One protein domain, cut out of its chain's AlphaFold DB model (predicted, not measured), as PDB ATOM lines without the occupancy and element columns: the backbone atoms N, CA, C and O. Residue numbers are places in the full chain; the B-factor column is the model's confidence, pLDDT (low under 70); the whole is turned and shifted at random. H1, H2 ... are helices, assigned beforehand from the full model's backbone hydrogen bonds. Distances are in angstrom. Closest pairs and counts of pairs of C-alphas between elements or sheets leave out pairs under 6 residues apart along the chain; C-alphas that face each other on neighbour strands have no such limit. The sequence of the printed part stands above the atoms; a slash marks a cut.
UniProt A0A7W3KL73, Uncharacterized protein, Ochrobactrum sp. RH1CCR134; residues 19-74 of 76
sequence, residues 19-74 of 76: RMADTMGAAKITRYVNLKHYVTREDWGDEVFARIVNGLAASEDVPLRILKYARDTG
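What this domain is: This is residues 19 to 74 of the 76 residues of an uncharacterized protein of Ochrobactrum sp. RH1CCR134 (UniProt A0A7W3KL73). The backbone makes a loose, open ring of three helices with an empty middle: H2 lies along one side, H3 folds back after a tight link near the last residues of H2, with Leu 67 closest to Ala 57, and H1 lies on the far side of the ring, away from both. The stretch 19 to 25 closes the ring on one side, running past H3 to H1, and the long link 35 to 45 closes it on the other, from H1 to H2. Residues 31 to 36 and 39 to 52 stand free. The printed part has 56 residues with three named helices, in the order H1, H2, H3, and no named strand; the class is all helix. The whole is loose, with a radius of gyration of the C-alphas of 13.5 A, and spans 36 by 25 by 20 A.

Where its parts are: Begin with the longest helix, H2, residues 46 to 58: find C-alpha 46 at (1.088, 62.976, 69.618), from which the helix runs 18.3 A to C-alpha 58 at (-16.209, 68.403, 71.823). Further along the chain, H3 takes residues 64 to 72 and measures 12.1 A from first to last C-alpha, ending at C-alpha 72 at (-6.710, 78.341, 81.410). Earlier in the chain, look for H1, residues 26 to 34, which starts at C-alpha 26 at (0.604, 67.664, 91.373) and is 12.2 A long.

How they stand to each other: Start at H2 and look toward H3: the two are close but not clearly touching, with 2 pairs of C-alphas within 8 A. Their closest C-alphas are those of Ala 57 and Leu 67, 7.1 A apart. Their lines stand at a steep tilt of 52 degrees, and they run opposite ways. Centre to centre they are 14.5 A apart. H1 is apart from H2, and it is apart from H3. In the backbones of H1, H2 and H3, every O i to N i+4 pair is within hydrogen-bond range.

The domain as a whole: The two C-alphas farthest apart are those of Leu 35 and Glu 60, at 36.1 A. From C-alpha 19 to C-alpha 74, the first and last printed, the distance is 20.3 A. The link from H1 to H2, with 11 residues, is long, while the link from H2 to H3, with 5 residues, is tight. The printed part has no cut. In the B-factor column you will find a mean pLDDT of 94.5 for the printed part of this predicted model, and no printed residue is under 70.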
ATOM      1  N   ARG A  19     -17.170  62.256  81.002       96.19
ATOM      2  CA  ARG A  19     -17.894  62.555  82.253       96.19
ATOM      3  C   ARG A  19     -17.107  62.275  83.536       96.19
ATOM      4  O   ARG A  19     -17.437  62.810  84.588       96.19
ATOM      5  N   MET A  20     -16.100  61.403  83.464       96.44
ATOM      6  CA  MET A  20     -15.240  61.034  84.592       96.44
ATOM      7  C   MET A  20     -13.901  61.782  84.581       96.44
ATOM      8  O   MET A  20     -13.007  61.428  85.346       96.44
ATOM      9  N   ALA A  21     -13.740  62.794  83.725       95.50
ATOM     10  CA  ALA A  21     -12.526  63.593  83.696       95.50
ATOM     11  C   ALA A  21     -12.302  64.309  85.039       95.50
ATOM     12  O   ALA A  21     -13.226  64.872  85.635       95.50
ATOM     13  N   ASP A  22     -11.055  64.295  85.509       94.06
ATOM     14  CA  ASP A  22     -10.665  64.890  86.783       94.06
ATOM     15  C   ASP A  22      -9.266  65.509  86.707       94.06
ATOM     16  O   ASP A  22      -8.440  65.136  85.874       94.06
ATOM     17  N   THR A  23      -8.998  66.449  87.608       92.19
ATOM     18  CA  THR A  23      -7.692  67.092  87.780       92.19
ATOM     19  C   THR A  23      -7.161  66.760  89.167       92.19
ATOM     20  O   THR A  23      -7.719  67.198  90.175       92.19
ATOM     21  N   MET A  24      -6.064  66.007  89.236       89.94
ATOM     22  CA  MET A  24      -5.395  65.693  90.499       89.94
ATOM     23  C   MET A  24      -4.272  66.694  90.780       89.94
ATOM     24  O   MET A  24      -3.494  67.034  89.895       89.94
ATOM     25  N   GLY A  25      -4.150  67.142  92.031       92.62
ATOM     26  CA  GLY A  25      -3.070  68.046  92.426       92.62
ATOM     27  C   GLY A  25      -1.689  67.406  92.250       92.62
ATOM     28  O   GLY A  25      -1.470  66.275  92.694       92.62
ATOM     29  N   ALA A  26      -0.746  68.150  91.668       93.25
ATOM     30  CA  ALA A  26       0.604  67.664  91.373       93.25
ATOM     31  C   ALA A  26       1.305  67.077  92.611       93.25
ATOM     32  O   ALA A  26       1.818  65.966  92.552       93.25
ATOM     33  N   ALA A  27       1.218  67.745  93.769       95.69
ATOM     34  CA  ALA A  27       1.799  67.251  95.022       95.69
ATOM     35  C   ALA A  27       1.266  65.864  95.430       95.69
ATOM     36  O   ALA A  27       2.016  65.029  95.943       95.69
ATOM     37  N   LYS A  28      -0.023  65.593  95.171       94.50
ATOM     38  CA  LYS A  28      -0.611  64.268  95.390       94.50
ATOM     39  C   LYS A  28       0.014  63.272  94.419       94.50
ATOM     40  O   LYS A  28       0.543  62.271  94.880       94.50
ATOM     41  N   ILE A  29       0.027  63.559  93.117       94.19
ATOM     42  CA  ILE A  29       0.626  62.666  92.111       94.19
ATOM     43  C   ILE A  29       2.088  62.344  92.446       94.19
ATOM     44  O   ILE A  29       2.437  61.170  92.560       94.19
ATOM     45  N   THR A  30       2.917  63.357  92.714       95.19
ATOM     46  CA  THR A  30       4.334  63.192  93.070       95.19
ATOM     47  C   THR A  30       4.523  62.280  94.278       95.19
ATOM     48  O   THR A  30       5.383  61.400  94.263       95.19
ATOM     49  N   ARG A  31       3.693  62.423  95.321       96.06
ATOM     50  CA  ARG A  31       3.755  61.543  96.494       96.06
ATOM     51  C   ARG A  31       3.520  60.076  96.120       96.06
ATOM     52  O   ARG A  31       4.264  59.218  96.585       96.06
ATOM     53  N   TYR A  32       2.512  59.778  95.303       95.50
ATOM     54  CA  TYR A  32       2.202  58.396  94.905       95.50
ATOM     55  C   TYR A  32       3.260  57.804  93.964       95.50
ATOM     56  O   TYR A  32       3.563  56.616  94.077       95.50
ATOM     57  N   VAL A  33       3.871  58.626  93.103       94.62
ATOM     58  CA  VAL A  33       5.042  58.228  92.306       94.62
ATOM     59  C   VAL A  33       6.203  57.834  93.224       94.62
ATOM     60  O   VAL A  33       6.724  56.726  93.114       94.62
ATOM     61  N   ASN A  34       6.555  58.686  94.193       95.44
ATOM     62  CA  ASN A  34       7.670  58.434  95.114       95.44
ATOM     63  C   ASN A  34       7.454  57.188  95.988       95.44
ATOM     64  O   ASN A  34       8.399  56.458  96.278       95.44
ATOM     65  N   LEU A  35       6.203  56.918  96.379       96.81
ATOM     66  CA  LEU A  35       5.818  55.719  97.131       96.81
ATOM     67  C   LEU A  35       5.715  54.451  96.264       96.81
ATOM     68  O   LEU A  35       5.353  53.396  96.781       96.81
ATOM     69  N   LYS A  36       6.025  54.527  94.960       94.81
ATOM     70  CA  LYS A  36       5.910  53.418  93.995       94.81
ATOM     71  C   LYS A  36       4.498  52.822  93.920       94.81
ATOM     72  O   LYS A  36       4.326  51.630  93.682       94.81
ATOM     73  N   HIS A  37       3.475  53.652  94.126       96.38
ATOM     74  CA  HIS A  37       2.074  53.246  93.989       96.38
ATOM     75  C   HIS A  37       1.555  53.350  92.551       96.38
ATOM     76  O   HIS A  37       0.531  52.750  92.234       96.38
ATOM     77  N   TYR A  38       2.244  54.089  91.682       93.00
ATOM     78  CA  TYR A  38       1.934  54.146  90.257       93.00
ATOM     79  C   TYR A  38       2.915  53.311  89.441       93.00
ATOM     80  O   TYR A  38       4.113  53.281  89.717       93.00
ATOM     81  N   VAL A  39       2.376  52.638  88.425       91.38
ATOM     82  CA  VAL A  39       3.147  51.889  87.432       91.38
ATOM     83  C   VAL A  39       3.425  52.822  86.266       91.38
ATOM     84  O   VAL A  39       2.484  53.304  85.635       91.38
ATOM     85  N   THR A  40       4.701  53.068  85.980       90.44
ATOM     86  CA  THR A  40       5.111  53.830  84.798       90.44
ATOM     87  C   THR A  40       4.651  53.113  83.533       90.44
ATOM     88  O   THR A  40       4.777  51.891  83.418       90.44
ATOM     89  N   ARG A  41       4.103  53.882  82.595       92.00
ATOM     90  CA  ARG A  41       3.684  53.435  81.269       92.00
ATOM     91  C   ARG A  41       4.365  54.293  80.217       92.00
ATOM     92  O   ARG A  41       4.964  55.313  80.544       92.00
ATOM     93  N   GLU A  42       4.288  53.820  78.990       94.50
ATOM     94  CA  GLU A  42       4.721  54.536  77.807       94.50
ATOM     95  C   GLU A  42       3.952  55.854  77.659       94.50
ATOM     96  O   GLU A  42       2.836  56.006  78.164       94.50
ATOM     97  N   ASP A  43       4.578  56.817  76.992       93.62
ATOM     98  CA  ASP A  43       3.905  58.056  76.636       93.62
ATOM     99  C   ASP A  43       2.951  57.816  75.460       93.62
ATOM    100  O   ASP A  43       3.129  56.911  74.636       93.62
ATOM    101  N   TRP A  44       1.918  58.648  75.368       93.44
ATOM    102  CA  TRP A  44       1.018  58.646  74.221       93.44
ATOM    103  C   TRP A  44       1.717  59.231  72.997       93.44
ATOM    104  O   TRP A  44       2.444  60.214  73.106       93.44
ATOM    105  N   GLY A  45       1.437  58.670  71.822       94.19
ATOM    106  CA  GLY A  45       1.804  59.323  70.569       94.19
ATOM    107  C   GLY A  45       1.010  60.617  70.371       94.19
ATOM    108  O   GLY A  45      -0.178  60.672  70.706       94.19
ATOM    109  N   ASP A  46       1.651  61.629  69.786       94.19
ATOM    110  CA  ASP A  46       1.088  62.976  69.618       94.19
ATOM    111  C   ASP A  46      -0.287  62.973  68.934       94.19
ATOM    112  O   ASP A  46      -1.205  63.673  69.365       94.19
ATOM    113  N   GLU A  47      -0.469  62.143  67.903       94.19
ATOM    114  CA  GLU A  47      -1.737  62.032  67.170       94.19
ATOM    115  C   GLU A  47      -2.881  61.530  68.065       94.19
ATOM    116  O   GLU A  47      -3.986  62.083  68.076       94.19
ATOM    117  N   VAL A  48      -2.616  60.483  68.850       95.31
ATOM    118  CA  VAL A  48      -3.611  59.891  69.749       95.31
ATOM    119  C   VAL A  48      -3.927  60.861  70.879       95.31
ATOM    120  O   VAL A  48      -5.097  61.046  71.221       95.31
ATOM    121  N   PHE A  49      -2.906  61.529  71.419       94.19
ATOM    122  CA  PHE A  49      -3.082  62.554  72.438       94.19
ATOM    123  C   PHE A  49      -3.949  63.714  71.930       94.19
ATOM    124  O   PHE A  49      -4.939  64.061  72.575       94.19
ATOM    125  N   ALA A  50      -3.672  64.239  70.733       94.00
ATOM    126  CA  ALA A  50      -4.484  65.286  70.114       94.00
ATOM    127  C   ALA A  50      -5.946  64.845  69.932       94.00
ATOM    128  O   ALA A  50      -6.870  65.614  70.202       94.00
ATOM    129  N   ARG A  51      -6.192  63.585  69.550       95.00
ATOM    130  CA  ARG A  51      -7.554  63.034  69.448       95.00
ATOM    131  C   ARG A  51      -8.277  62.986  70.799       95.00
ATOM    132  O   ARG A  51      -9.473  63.279  70.851       95.00
ATOM    133  N   ILE A  52      -7.577  62.628  71.878       94.31
ATOM    134  CA  ILE A  52      -8.123  62.636  73.247       94.31
ATOM    135  C   ILE A  52      -8.494  64.067  73.658       94.31
ATOM    136  O   ILE A  52      -9.604  64.314  74.129       94.31
ATOM    137  N   VAL A  53      -7.586  65.016  73.436       94.50
ATOM    138  CA  VAL A  53      -7.771  66.435  73.773       94.50
ATOM    139  C   VAL A  53      -8.927  67.053  72.979       94.50
ATOM    140  O   VAL A  53      -9.804  67.693  73.558       94.50
ATOM    141  N   ASN A  54      -9.018  66.778  71.678       94.00
ATOM    142  CA  ASN A  54     -10.133  67.235  70.844       94.00
ATOM    143  C   ASN A  54     -11.481  66.687  71.329       94.00
ATOM    144  O   ASN A  54     -12.482  67.402  71.340       94.00
ATOM    145  N   GLY A  55     -11.521  65.428  71.772       94.12
ATOM    146  CA  GLY A  55     -12.737  64.847  72.336       94.12
ATOM    147  C   GLY A  55     -13.141  65.464  73.678       94.12
ATOM    148  O   GLY A  55     -14.336  65.551  73.955       94.12
ATOM    149  N   LEU A  56     -12.181  65.954  74.472       94.62
ATOM    150  CA  LEU A  56     -12.463  66.731  75.681       94.62
ATOM    151  C   LEU A  56     -13.176  68.049  75.335       94.62
ATOM    152  O   LEU A  56     -14.142  68.409  75.994       94.62
ATOM    153  N   ALA A  57     -12.740  68.758  74.292       92.06
ATOM    154  CA  ALA A  57     -13.375  70.013  73.884       92.06
ATOM    155  C   ALA A  57     -14.765  69.812  73.248       92.06
ATOM    156  O   ALA A  57     -15.629  70.679  73.379       92.06
ATOM    157  N   ALA A  58     -14.978  68.685  72.563       94.31
ATOM    158  CA  ALA A  58     -16.209  68.403  71.823       94.31
ATOM    159  C   ALA A  58     -17.313  67.720  72.652       94.31
ATOM    160  O   ALA A  58     -18.473  67.733  72.246       94.31
ATOM    161  N   SER A  59     -16.979  67.075  73.773       94.50
ATOM    162  CA  SER A  59     -17.950  66.323  74.572       94.50
ATOM    163  C   SER A  59     -18.751  67.233  75.509       94.50
ATOM    164  O   SER A  59     -18.190  67.928  76.353       94.50
ATOM    165  N   GLU A  60     -20.080  67.160  75.417       94.12
ATOM    166  CA  GLU A  60     -21.011  67.880  76.305       94.12
ATOM    167  C   GLU A  60     -21.004  67.347  77.748       94.12
ATOM    168  O   GLU A  60     -21.436  68.031  78.674       94.12
ATOM    169  N   ASP A  61     -20.473  66.140  77.953       95.06
ATOM    170  CA  ASP A  61     -20.451  65.464  79.247       95.06
ATOM    171  C   ASP A  61     -19.253  65.866  80.124       95.06
ATOM    172  O   ASP A  61     -19.147  65.418  81.270       95.06
ATOM    173  N   VAL A  62     -18.316  66.677  79.618       96.62
ATOM    174  CA  VAL A  62     -17.139  67.085  80.398       96.62
ATOM    175  C   VAL A  62     -17.552  68.043  81.517       96.62
ATOM    176  O   VAL A  62     -18.174  69.075  81.253       96.62
ATOM    177  N   PRO A  63     -17.142  67.795  82.776       96.38
ATOM    178  CA  PRO A  63     -17.419  68.731  83.855       96.38
ATOM    179  C   PRO A  63     -16.817  70.115  83.569       96.38
ATOM    180  O   PRO A  63     -15.625  70.235  83.283       96.38
ATOM    181  N   LEU A  64     -17.605  71.184  83.738       95.31
ATOM    182  CA  LEU A  64     -17.196  72.564  83.414       95.31
ATOM    183  C   LEU A  64     -15.865  72.990  84.054       95.31
ATOM    184  O   LEU A  64     -15.089  73.722  83.443       95.31
ATOM    185  N   ARG A  65     -15.574  72.507  85.271       95.50
ATOM    186  CA  ARG A  65     -14.298  72.768  85.964       95.50
ATOM    187  C   ARG A  65     -13.082  72.267  85.177       95.50
ATOM    188  O   ARG A  65     -12.041  72.910  85.208       95.50
ATOM    189  N   ILE A  66     -13.231  71.152  84.464       96.75
ATOM    190  CA  ILE A  66     -12.178  70.541  83.651       96.75
ATOM    191  C   ILE A  66     -11.987  71.338  82.365       96.75
ATOM    192  O   ILE A  66     -10.856  71.674  82.039       96.75
ATOM    193  N   LEU A  67     -13.076  71.718  81.683       95.56
ATOM    194  CA  LEU A  67     -12.998  72.581  80.496       95.56
ATOM    195  C   LEU A  67     -12.349  73.928  80.817       95.56
ATOM    196  O   LEU A  67     -11.518  74.410  80.054       95.56
ATOM    197  N   LYS A  68     -12.711  74.528  81.957       95.50
ATOM    198  CA  LYS A  68     -12.087  75.767  82.424       95.50
ATOM    199  C   LYS A  68     -10.588  75.574  82.646       95.50
ATOM    200  O   LYS A  68      -9.804  76.320  82.080       95.50
ATOM    201  N   TYR A  69     -10.200  74.550  83.410       95.38
ATOM    202  CA  TYR A  69      -8.790  74.243  83.645       95.38
ATOM    203  C   TYR A  69      -8.017  74.040  82.335       95.38
ATOM    204  O   TYR A  69      -6.936  74.596  82.168       95.38
ATOM    205  N   ALA A  70      -8.575  73.274  81.396       94.69
ATOM    206  CA  ALA A  70      -7.926  72.975  80.126       94.69
ATOM    207  C   ALA A  70      -7.701  74.238  79.274       94.69
ATOM    208  O   ALA A  70      -6.613  74.394  78.727       94.69
ATOM    209  N   ARG A  71      -8.663  75.174  79.241       95.44
ATOM    210  CA  ARG A  71      -8.499  76.479  78.571       95.44
ATOM    211  C   ARG A  71      -7.484  77.371  79.278       95.44
ATOM    212  O   ARG A  71      -6.597  77.922  78.638       95.44
ATOM    213  N   ASP A  72      -7.589  77.485  80.602       96.56
ATOM    214  CA  ASP A  72      -6.710  78.341  81.410       96.56
ATOM    215  C   ASP A  72      -5.235  77.897  81.312       96.56
ATOM    216  O   ASP A  72      -4.325  78.704  81.494       96.56
ATOM    217  N   THR A  73      -4.996  76.614  81.017       94.06
ATOM    218  CA  THR A  73      -3.657  76.017  80.885       94.06
ATOM    219  C   THR A  73      -3.200  75.807  79.438       94.06
ATOM    220  O   THR A  73      -2.083  75.339  79.231       94.06
ATOM    221  N   GLY A  74      -4.021  76.162  78.441       92.81
ATOM    222  CA  GLY A  74      -3.693  76.013  77.018       92.81
ATOM    223  C   GLY A  74      -3.630  74.563  76.523       92.81
ATOM    224  O   GLY A  74      -2.961  74.287  75.531       92.81
TER     225      GLY A  74